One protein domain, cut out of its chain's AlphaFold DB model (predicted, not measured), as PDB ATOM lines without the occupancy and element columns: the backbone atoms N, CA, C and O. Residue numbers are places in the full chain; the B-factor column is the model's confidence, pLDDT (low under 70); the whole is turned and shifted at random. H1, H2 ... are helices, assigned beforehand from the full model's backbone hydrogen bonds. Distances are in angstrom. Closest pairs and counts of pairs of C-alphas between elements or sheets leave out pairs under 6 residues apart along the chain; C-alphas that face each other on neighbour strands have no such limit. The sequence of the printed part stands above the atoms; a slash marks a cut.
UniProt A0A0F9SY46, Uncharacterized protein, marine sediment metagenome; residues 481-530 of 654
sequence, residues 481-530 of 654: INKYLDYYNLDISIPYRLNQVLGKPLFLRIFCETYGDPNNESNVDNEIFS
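This is residues 481 to 530 of the 654 residues of an uncharacterized protein of marine sediment metagenome (UniProt A0A0F9SY46). Two short helices, H1 and H3, pack on each other at a slant, and a third, H2, stands off at one end, where it makes a corner with H3 through their tight link. The link from H1 to H2, residues 488 to 495, swings round one side, and the last stretch, residues 516 to 530, folds back on that same side with no named element. The printed part has 50 residues, with three named helices in the order H1, H2, H3 and no named strand; the class is all helix. The whole is compact, with a radius of gyration of the C-alphas of 10.0 A and spans of 27 by 21 by 16 A.

H1, residues 481 to 487, and H3, residues 505 to 515, touch, and their closest C-alphas, those of Leu 485 and Cys 512, are 6.5 A apart. They run the same way at a steep tilt of 40 degrees. H2, residues 496 to 502, is close to H1 but not clearly touching, with the C-alphas of Ile 481 and Leu 502 closest at 7.3 A. H2 and H3 touch only at the corner by their link, about perpendicular at 79 degrees, and their closest C-alphas, those of Leu 502 and Leu 508, are 4.7 A apart. Every O i to N i+4 pair is within hydrogen-bond range in H1 and H3, and 2 of 3 are in H2.

H1 begins at C-alpha 481, (11.402, -27.032, -16.451), and is 10.2 A long from first to last C-alpha. H2 measures 9.8 A and begins at C-alpha 496, (20.583, -18.375, -17.721). H3 measures 15.6 A and ends at C-alpha 515, (21.347, -37.256, -19.382).

The two C-alphas farthest apart, those of Arg 497 and Asn 519, are 28.9 A apart. The printed part has no cut. The link from H1 to H2 is short and that from H2 to H3 is tight. The mean pLDDT of the printed part is 70.6, and residues 493 to 506 and 521 to 530 are under 70.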
ATOM      1  N   ILE A 481      10.024 -26.580 -16.206       72.56
ATOM      2  CA  ILE A 481      11.402 -27.032 -16.451       72.56
ATOM      3  C   ILE A 481      11.870 -27.927 -15.305       72.56
ATOM      4  O   ILE A 481      12.330 -29.037 -15.554       72.56
ATOM      5  N   ASN A 482      11.676 -27.478 -14.064       74.19
ATOM      6  CA  ASN A 482      12.056 -28.247 -12.877       74.19
ATOM      7  C   ASN A 482      11.309 -29.581 -12.813       74.19
ATOM      8  O   ASN A 482      11.931 -30.612 -12.608       74.19
ATOM      9  N   LYS A 483      10.009 -29.593 -13.139       76.31
ATOM     10  CA  LYS A 483       9.212 -30.828 -13.182       76.31
ATOM     11  C   LYS A 483       9.791 -31.887 -14.134       76.31
ATOM     12  O   LYS A 483       9.726 -33.078 -13.846       76.31
ATOM     13  N   TYR A 484      10.347 -31.461 -15.271       78.06
ATOM     14  CA  TYR A 484      11.053 -32.362 -16.187       78.06
ATOM     15  C   TYR A 484      12.372 -32.857 -15.595       78.06
ATOM     16  O   TYR A 484      12.653 -34.044 -15.695       78.06
ATOM     17  N   LEU A 485      13.172 -31.980 -14.991       80.19
ATOM     18  CA  LEU A 485      14.434 -32.384 -14.368       80.19
ATOM     19  C   LEU A 485      14.202 -33.413 -13.255       80.19
ATOM     20  O   LEU A 485      14.826 -34.472 -13.279       80.19
ATOM     21  N   ASP A 486      13.233 -33.153 -12.375       81.69
ATOM     22  CA  ASP A 486      12.859 -34.040 -11.271       81.69
ATOM     23  C   ASP A 486      12.432 -35.423 -11.783       81.69
ATOM     24  O   ASP A 486      12.918 -36.444 -11.310       81.69
ATOM     25  N   TYR A 487      11.566 -35.475 -12.801       83.19
ATOM     26  CA  TYR A 487      11.087 -36.739 -13.376       83.19
ATOM     27  C   TYR A 487      12.201 -37.600 -13.979       83.19
ATOM     28  O   TYR A 487      12.106 -38.824 -13.974       83.19
ATOM     29  N   TYR A 488      13.236 -36.973 -14.539       80.62
ATOM     30  CA  TYR A 488      14.394 -37.670 -15.101       80.62
ATOM     31  C   TYR A 488      15.542 -37.825 -14.085       80.62
ATOM     32  O   TYR A 488      16.639 -38.219 -14.483       80.62
ATOM     33  N   ASN A 489      15.292 -37.543 -12.800       79.44
ATOM     34  CA  ASN A 489      16.257 -37.609 -11.700       79.44
ATOM     35  C   ASN A 489      17.528 -36.774 -11.954       79.44
ATOM     36  O   ASN A 489      18.635 -37.265 -11.745       79.44
ATOM     37  N   LEU A 490      17.383 -35.539 -12.453       78.06
ATOM     38  CA  LEU A 490      18.488 -34.625 -12.781       78.06
ATOM     39  C   LEU A 490      18.574 -33.452 -11.791       78.06
ATOM     40  O   LEU A 490      17.796 -32.508 -11.900       78.06
ATOM     41  N   ASP A 491      19.573 -33.451 -10.903       75.81
ATOM     42  CA  ASP A 491      19.847 -32.323  -9.994       75.81
ATOM     43  C   ASP A 491      20.950 -31.402 -10.551       75.81
ATOM     44  O   ASP A 491      22.151 -31.591 -10.322       75.81
ATOM     45  N   ILE A 492      20.545 -30.428 -11.377       72.25
ATOM     46  CA  ILE A 492      21.468 -29.602 -12.168       72.25
ATOM     47  C   ILE A 492      21.148 -28.104 -12.091       72.25
ATOM     48  O   ILE A 492      20.000 -27.667 -12.182       72.25
ATOM     49  N   SER A 493      22.189 -27.269 -12.030       69.25
ATOM     50  CA  SER A 493      22.030 -25.816 -12.154       69.25
ATOM     51  C   SER A 493      22.059 -25.400 -13.628       69.25
ATOM     52  O   SER A 493      23.107 -25.471 -14.274       69.25
ATOM     53  N   ILE A 494      20.932 -24.937 -14.175       67.25
ATOM     54  CA  ILE A 494      20.850 -24.465 -15.566       67.25
ATOM     55  C   ILE A 494      21.352 -23.013 -15.664       67.25
ATOM     56  O   ILE A 494      20.721 -22.109 -15.107       67.25
ATOM     57  N   PRO A 495      22.417 -22.718 -16.436       68.19
ATOM     58  CA  PRO A 495      22.822 -21.335 -16.670       68.19
ATOM     59  C   PRO A 495      21.746 -20.545 -17.424       68.19
ATOM     60  O   PRO A 495      21.089 -21.068 -18.325       68.19
ATOM     61  N   TYR A 496      21.624 -19.244 -17.145       67.38
ATOM     62  CA  TYR A 496      20.583 -18.375 -17.721       67.38
ATOM     63  C   TYR A 496      20.458 -18.461 -19.257       67.38
ATOM     64  O   TYR A 496      19.353 -18.480 -19.796       67.38
ATOM     65  N   ARG A 497      21.581 -18.560 -19.984       64.69
ATOM     66  CA  ARG A 497      21.566 -18.704 -21.454       64.69
ATOM     67  C   ARG A 497      21.008 -20.048 -21.923       64.69
ATOM     68  O   ARG A 497      20.318 -20.086 -22.936       64.69
ATOM     69  N   LEU A 498      21.274 -21.127 -21.189       68.06
ATOM     70  CA  LEU A 498      20.741 -22.454 -21.497       68.06
ATOM     71  C   LEU A 498      19.239 -22.527 -21.184       68.06
ATOM     72  O   LEU A 498      18.499 -23.181 -21.913       68.06
ATOM     73  N   ASN A 499      18.771 -21.761 -20.192       67.62
ATOM     74  CA  ASN A 499      17.348 -21.623 -19.868       67.62
ATOM     75  C   ASN A 499      16.526 -21.074 -21.058       67.62
ATOM     76  O   ASN A 499      15.440 -21.565 -21.342       67.62
ATOM     77  N   GLN A 500      17.075 -20.147 -21.857       66.12
ATOM     78  CA  GLN A 500      16.395 -19.666 -23.077       66.12
ATOM     79  C   GLN A 500      16.186 -20.764 -24.136       66.12
ATOM     80  O   GLN A 500      15.273 -20.673 -24.960       66.12
ATOM     81  N   VAL A 501      17.028 -21.801 -24.130       67.12
ATOM     82  CA  VAL A 501      16.922 -22.943 -25.049       67.12
ATOM     83  C   VAL A 501      16.036 -24.042 -24.443       67.12
ATOM     84  O   VAL A 501      15.180 -24.584 -25.144       67.12
ATOM     85  N   LEU A 502      16.182 -24.315 -23.140       69.88
ATOM     86  CA  LEU A 502      15.397 -25.291 -22.369       69.88
ATOM     87  C   LEU A 502      13.955 -24.844 -22.081       69.88
ATOM     88  O   LEU A 502      13.096 -25.693 -21.887       69.88
ATOM     89  N   GLY A 503      13.618 -23.556 -22.187       64.50
ATOM     90  CA  GLY A 503      12.226 -23.077 -22.130       64.50
ATOM     91  C   GLY A 503      11.319 -23.604 -23.258       64.50
ATOM     92  O   GLY A 503      10.115 -23.342 -23.286       64.50
ATOM     93  N   LYS A 504      11.869 -24.359 -24.219       68.88
ATOM     94  CA  LYS A 504      11.108 -25.075 -25.251       68.88
ATOM     95  C   LYS A 504      10.906 -26.540 -24.813       68.88
ATOM     96  O   LYS A 504      11.899 -27.271 -24.816       68.88
ATOM     97  N   PRO A 505       9.663 -27.016 -24.554       68.31
ATOM     98  CA  PRO A 505       9.408 -28.359 -24.003       68.31
ATOM     99  C   PRO A 505      10.118 -29.494 -24.735       68.31
ATOM    100  O   PRO A 505      10.606 -30.442 -24.132       68.31
ATOM    101  N   LEU A 506      10.184 -29.399 -26.063       68.44
ATOM    102  CA  LEU A 506      10.782 -30.443 -26.877       68.44
ATOM    103  C   LEU A 506      12.308 -30.510 -26.724       68.44
ATOM    104  O   LEU A 506      12.865 -31.602 -26.690       68.44
ATOM    105  N   PHE A 507      12.982 -29.364 -26.602       73.19
ATOM    106  CA  PHE A 507      14.426 -29.337 -26.365       73.19
ATOM    107  C   PHE A 507      14.753 -29.775 -24.935       73.19
ATOM    108  O   PHE A 507      15.665 -30.570 -24.741       73.19
ATOM    109  N   LEU A 508      13.957 -29.329 -23.957       75.81
ATOM    110  CA  LEU A 508      14.028 -29.800 -22.574       75.81
ATOM    111  C   LEU A 508      13.892 -31.317 -22.479       75.81
ATOM    112  O   LEU A 508      14.684 -31.962 -21.804       75.81
ATOM    113  N   ARG A 509      12.938 -31.903 -23.204       75.19
ATOM    114  CA  ARG A 509      12.779 -33.354 -23.245       75.19
ATOM    115  C   ARG A 509      14.004 -34.053 -23.833       75.19
ATOM    116  O   ARG A 509      14.488 -34.993 -23.218       75.19
ATOM    117  N   ILE A 510      14.523 -33.591 -24.976       73.62
ATOM    118  CA  ILE A 510      15.744 -34.160 -25.580       73.62
ATOM    119  C   ILE A 510      16.910 -34.082 -24.588       73.62
ATOM    120  O   ILE A 510      17.661 -35.044 -24.448       73.62
ATOM    121  N   PHE A 511      17.051 -32.953 -23.890       77.81
ATOM    122  CA  PHE A 511      18.053 -32.766 -22.847       77.81
ATOM    123  C   PHE A 511      17.892 -33.801 -21.724       77.81
ATOM    124  O   PHE A 511      18.843 -34.523 -21.421       77.81
ATOM    125  N   CYS A 512      16.688 -33.928 -21.162       79.00
ATOM    126  CA  CYS A 512      16.435 -34.823 -20.037       79.00
ATOM    127  C   CYS A 512      16.600 -36.299 -20.426       79.00
ATOM    128  O   CYS A 512      17.284 -37.030 -19.727       79.00
ATOM    129  N   GLU A 513      16.097 -36.725 -21.590       75.81
ATOM    130  CA  GLU A 513      16.276 -38.097 -22.104       75.81
ATOM    131  C   GLU A 513      17.742 -38.433 -22.442       75.81
ATOM    132  O   GLU A 513      18.113 -39.601 -22.571       75.81
ATOM    133  N   THR A 514      18.586 -37.418 -22.650       75.00
ATOM    134  CA  THR A 514      20.005 -37.612 -22.971       75.00
ATOM    135  C   THR A 514      20.825 -37.900 -21.716       75.00
ATOM    136  O   THR A 514      21.742 -38.727 -21.797       75.00
ATOM    137  N   TYR A 515      20.518 -37.241 -20.595       75.44
ATOM    138  CA  TYR A 515      21.347 -37.256 -19.382       75.44
ATOM    139  C   TYR A 515      20.693 -37.901 -18.162       75.44
ATOM    140  O   TYR A 515      21.415 -38.328 -17.267       75.44
ATOM    141  N   GLY A 516      19.368 -37.977 -18.125       75.38
ATOM    142  CA  GLY A 516      18.607 -38.552 -17.026       75.38
ATOM    143  C   GLY A 516      17.875 -39.825 -17.432       75.38
ATOM    144  O   GLY A 516      17.721 -40.141 -18.616       75.38
ATOM    145  N   ASP A 517      17.416 -40.558 -16.430       75.94
ATOM    146  CA  ASP A 517      16.622 -41.772 -16.576       75.94
ATOM    147  C   ASP A 517      15.568 -41.772 -15.464       75.94
ATOM    148  O   ASP A 517      15.933 -41.722 -14.291       75.94
ATOM    149  N   PRO A 518      14.265 -41.843 -15.782       76.88
ATOM    150  CA  PRO A 518      13.234 -41.902 -14.750       76.88
ATOM    151  C   PRO A 518      13.363 -43.125 -13.828       76.88
ATOM    152  O   PRO A 518      12.855 -43.104 -12.712       76.88
ATOM    153  N   ASN A 519      14.031 -44.195 -14.280       79.50
ATOM    154  CA  ASN A 519      14.127 -45.463 -13.552       79.50
ATOM    155  C   ASN A 519      15.461 -45.671 -12.821       79.50
ATOM    156  O   ASN A 519      15.599 -46.663 -12.110       79.50
ATOM    157  N   ASN A 520      16.443 -44.787 -13.009       72.06
ATOM    158  CA  ASN A 520      17.762 -44.892 -12.388       72.06
ATOM    159  C   ASN A 520      18.204 -43.523 -11.862       72.06
ATOM    160  O   ASN A 520      17.983 -42.509 -12.516       72.06
ATOM    161  N   GLU A 521      18.880 -43.493 -10.713       62.62
ATOM    162  CA  GLU A 521      19.554 -42.274 -10.254       62.62
ATOM    163  C   GLU A 521      20.619 -41.875 -11.286       62.62
ATOM    164  O   GLU A 521      21.448 -42.692 -11.705       62.62
ATOM    165  N   SER A 522      20.550 -40.633 -11.769       58.78
ATOM    166  CA  SER A 522      21.476 -40.148 -12.784       58.78
ATOM    167  C   SER A 522      22.801 -39.732 -12.132       58.78
ATOM    168  O   SER A 522      22.828 -39.133 -11.068       58.78
ATOM    169  N   ASN A 523      23.931 -40.042 -12.773       53.31
ATOM    170  CA  ASN A 523      25.275 -39.713 -12.265       53.31
ATOM    171  C   ASN A 523      25.685 -38.242 -12.513       53.31
ATOM    172  O   ASN A 523      26.879 -37.946 -12.554       53.31
ATOM    173  N   VAL A 524      24.740 -37.330 -12.767       58.94
ATOM    174  CA  VAL A 524      25.033 -35.956 -13.229       58.94
ATOM    175  C   VAL A 524      24.806 -34.920 -12.125       58.94
ATOM    176  O   VAL A 524      24.414 -33.786 -12.394       58.94
ATOM    177  N   ASP A 525      25.062 -35.297 -10.873       54.47
ATOM    178  CA  ASP A 525      24.938 -34.387  -9.737       54.47
ATOM    179  C   ASP A 525      25.950 -33.235  -9.854       54.47
ATOM    180  O   ASP A 525      27.165 -33.444  -9.917       54.47
ATOM    181  N   ASN A 526      25.450 -31.994  -9.822       54.88
ATOM    182  CA  ASN A 526      26.229 -30.751  -9.700       54.88
ATOM    183  C   ASN A 526      27.114 -30.318 -10.895       54.88
ATOM    184  O   ASN A 526      27.974 -29.446 -10.728       54.88
ATOM    185  N   GLU A 527      26.919 -30.835 -12.115       58.72
ATOM    186  CA  GLU A 527      27.648 -30.308 -13.283       58.72
ATOM    187  C   GLU A 527      27.070 -28.973 -13.799       58.72
ATOM    188  O   GLU A 527      25.876 -28.826 -14.069       58.72
ATOM    189  N   ILE A 528      27.945 -27.983 -14.009       59.28
ATOM    190  CA  ILE A 528      27.595 -26.745 -14.719       59.28
ATOM    191  C   ILE A 528      27.550 -27.044 -16.218       59.28
ATOM    192  O   ILE A 528      28.591 -27.234 -16.852       59.28
ATOM    193  N   PHE A 529      26.353 -27.015 -16.803       65.00
ATOM    194  CA  PHE A 529      26.187 -27.277 -18.231       65.00
ATOM    195  C   PHE A 529      26.716 -26.135 -19.108       65.00
ATOM    196  O   PHE A 529      26.220 -25.010 -19.057       65.00
ATOM    197  N   SER A 530      27.696 -26.422 -19.964       64.19
ATOM    198  CA  SER A 530      28.272 -25.460 -20.915       64.19
ATOM    199  C   SER A 530      27.688 -25.590 -22.329       64.19
ATOM    200  O   SER A 530      27.115 -26.613 -22.702       64.19
TER     201      SER A 530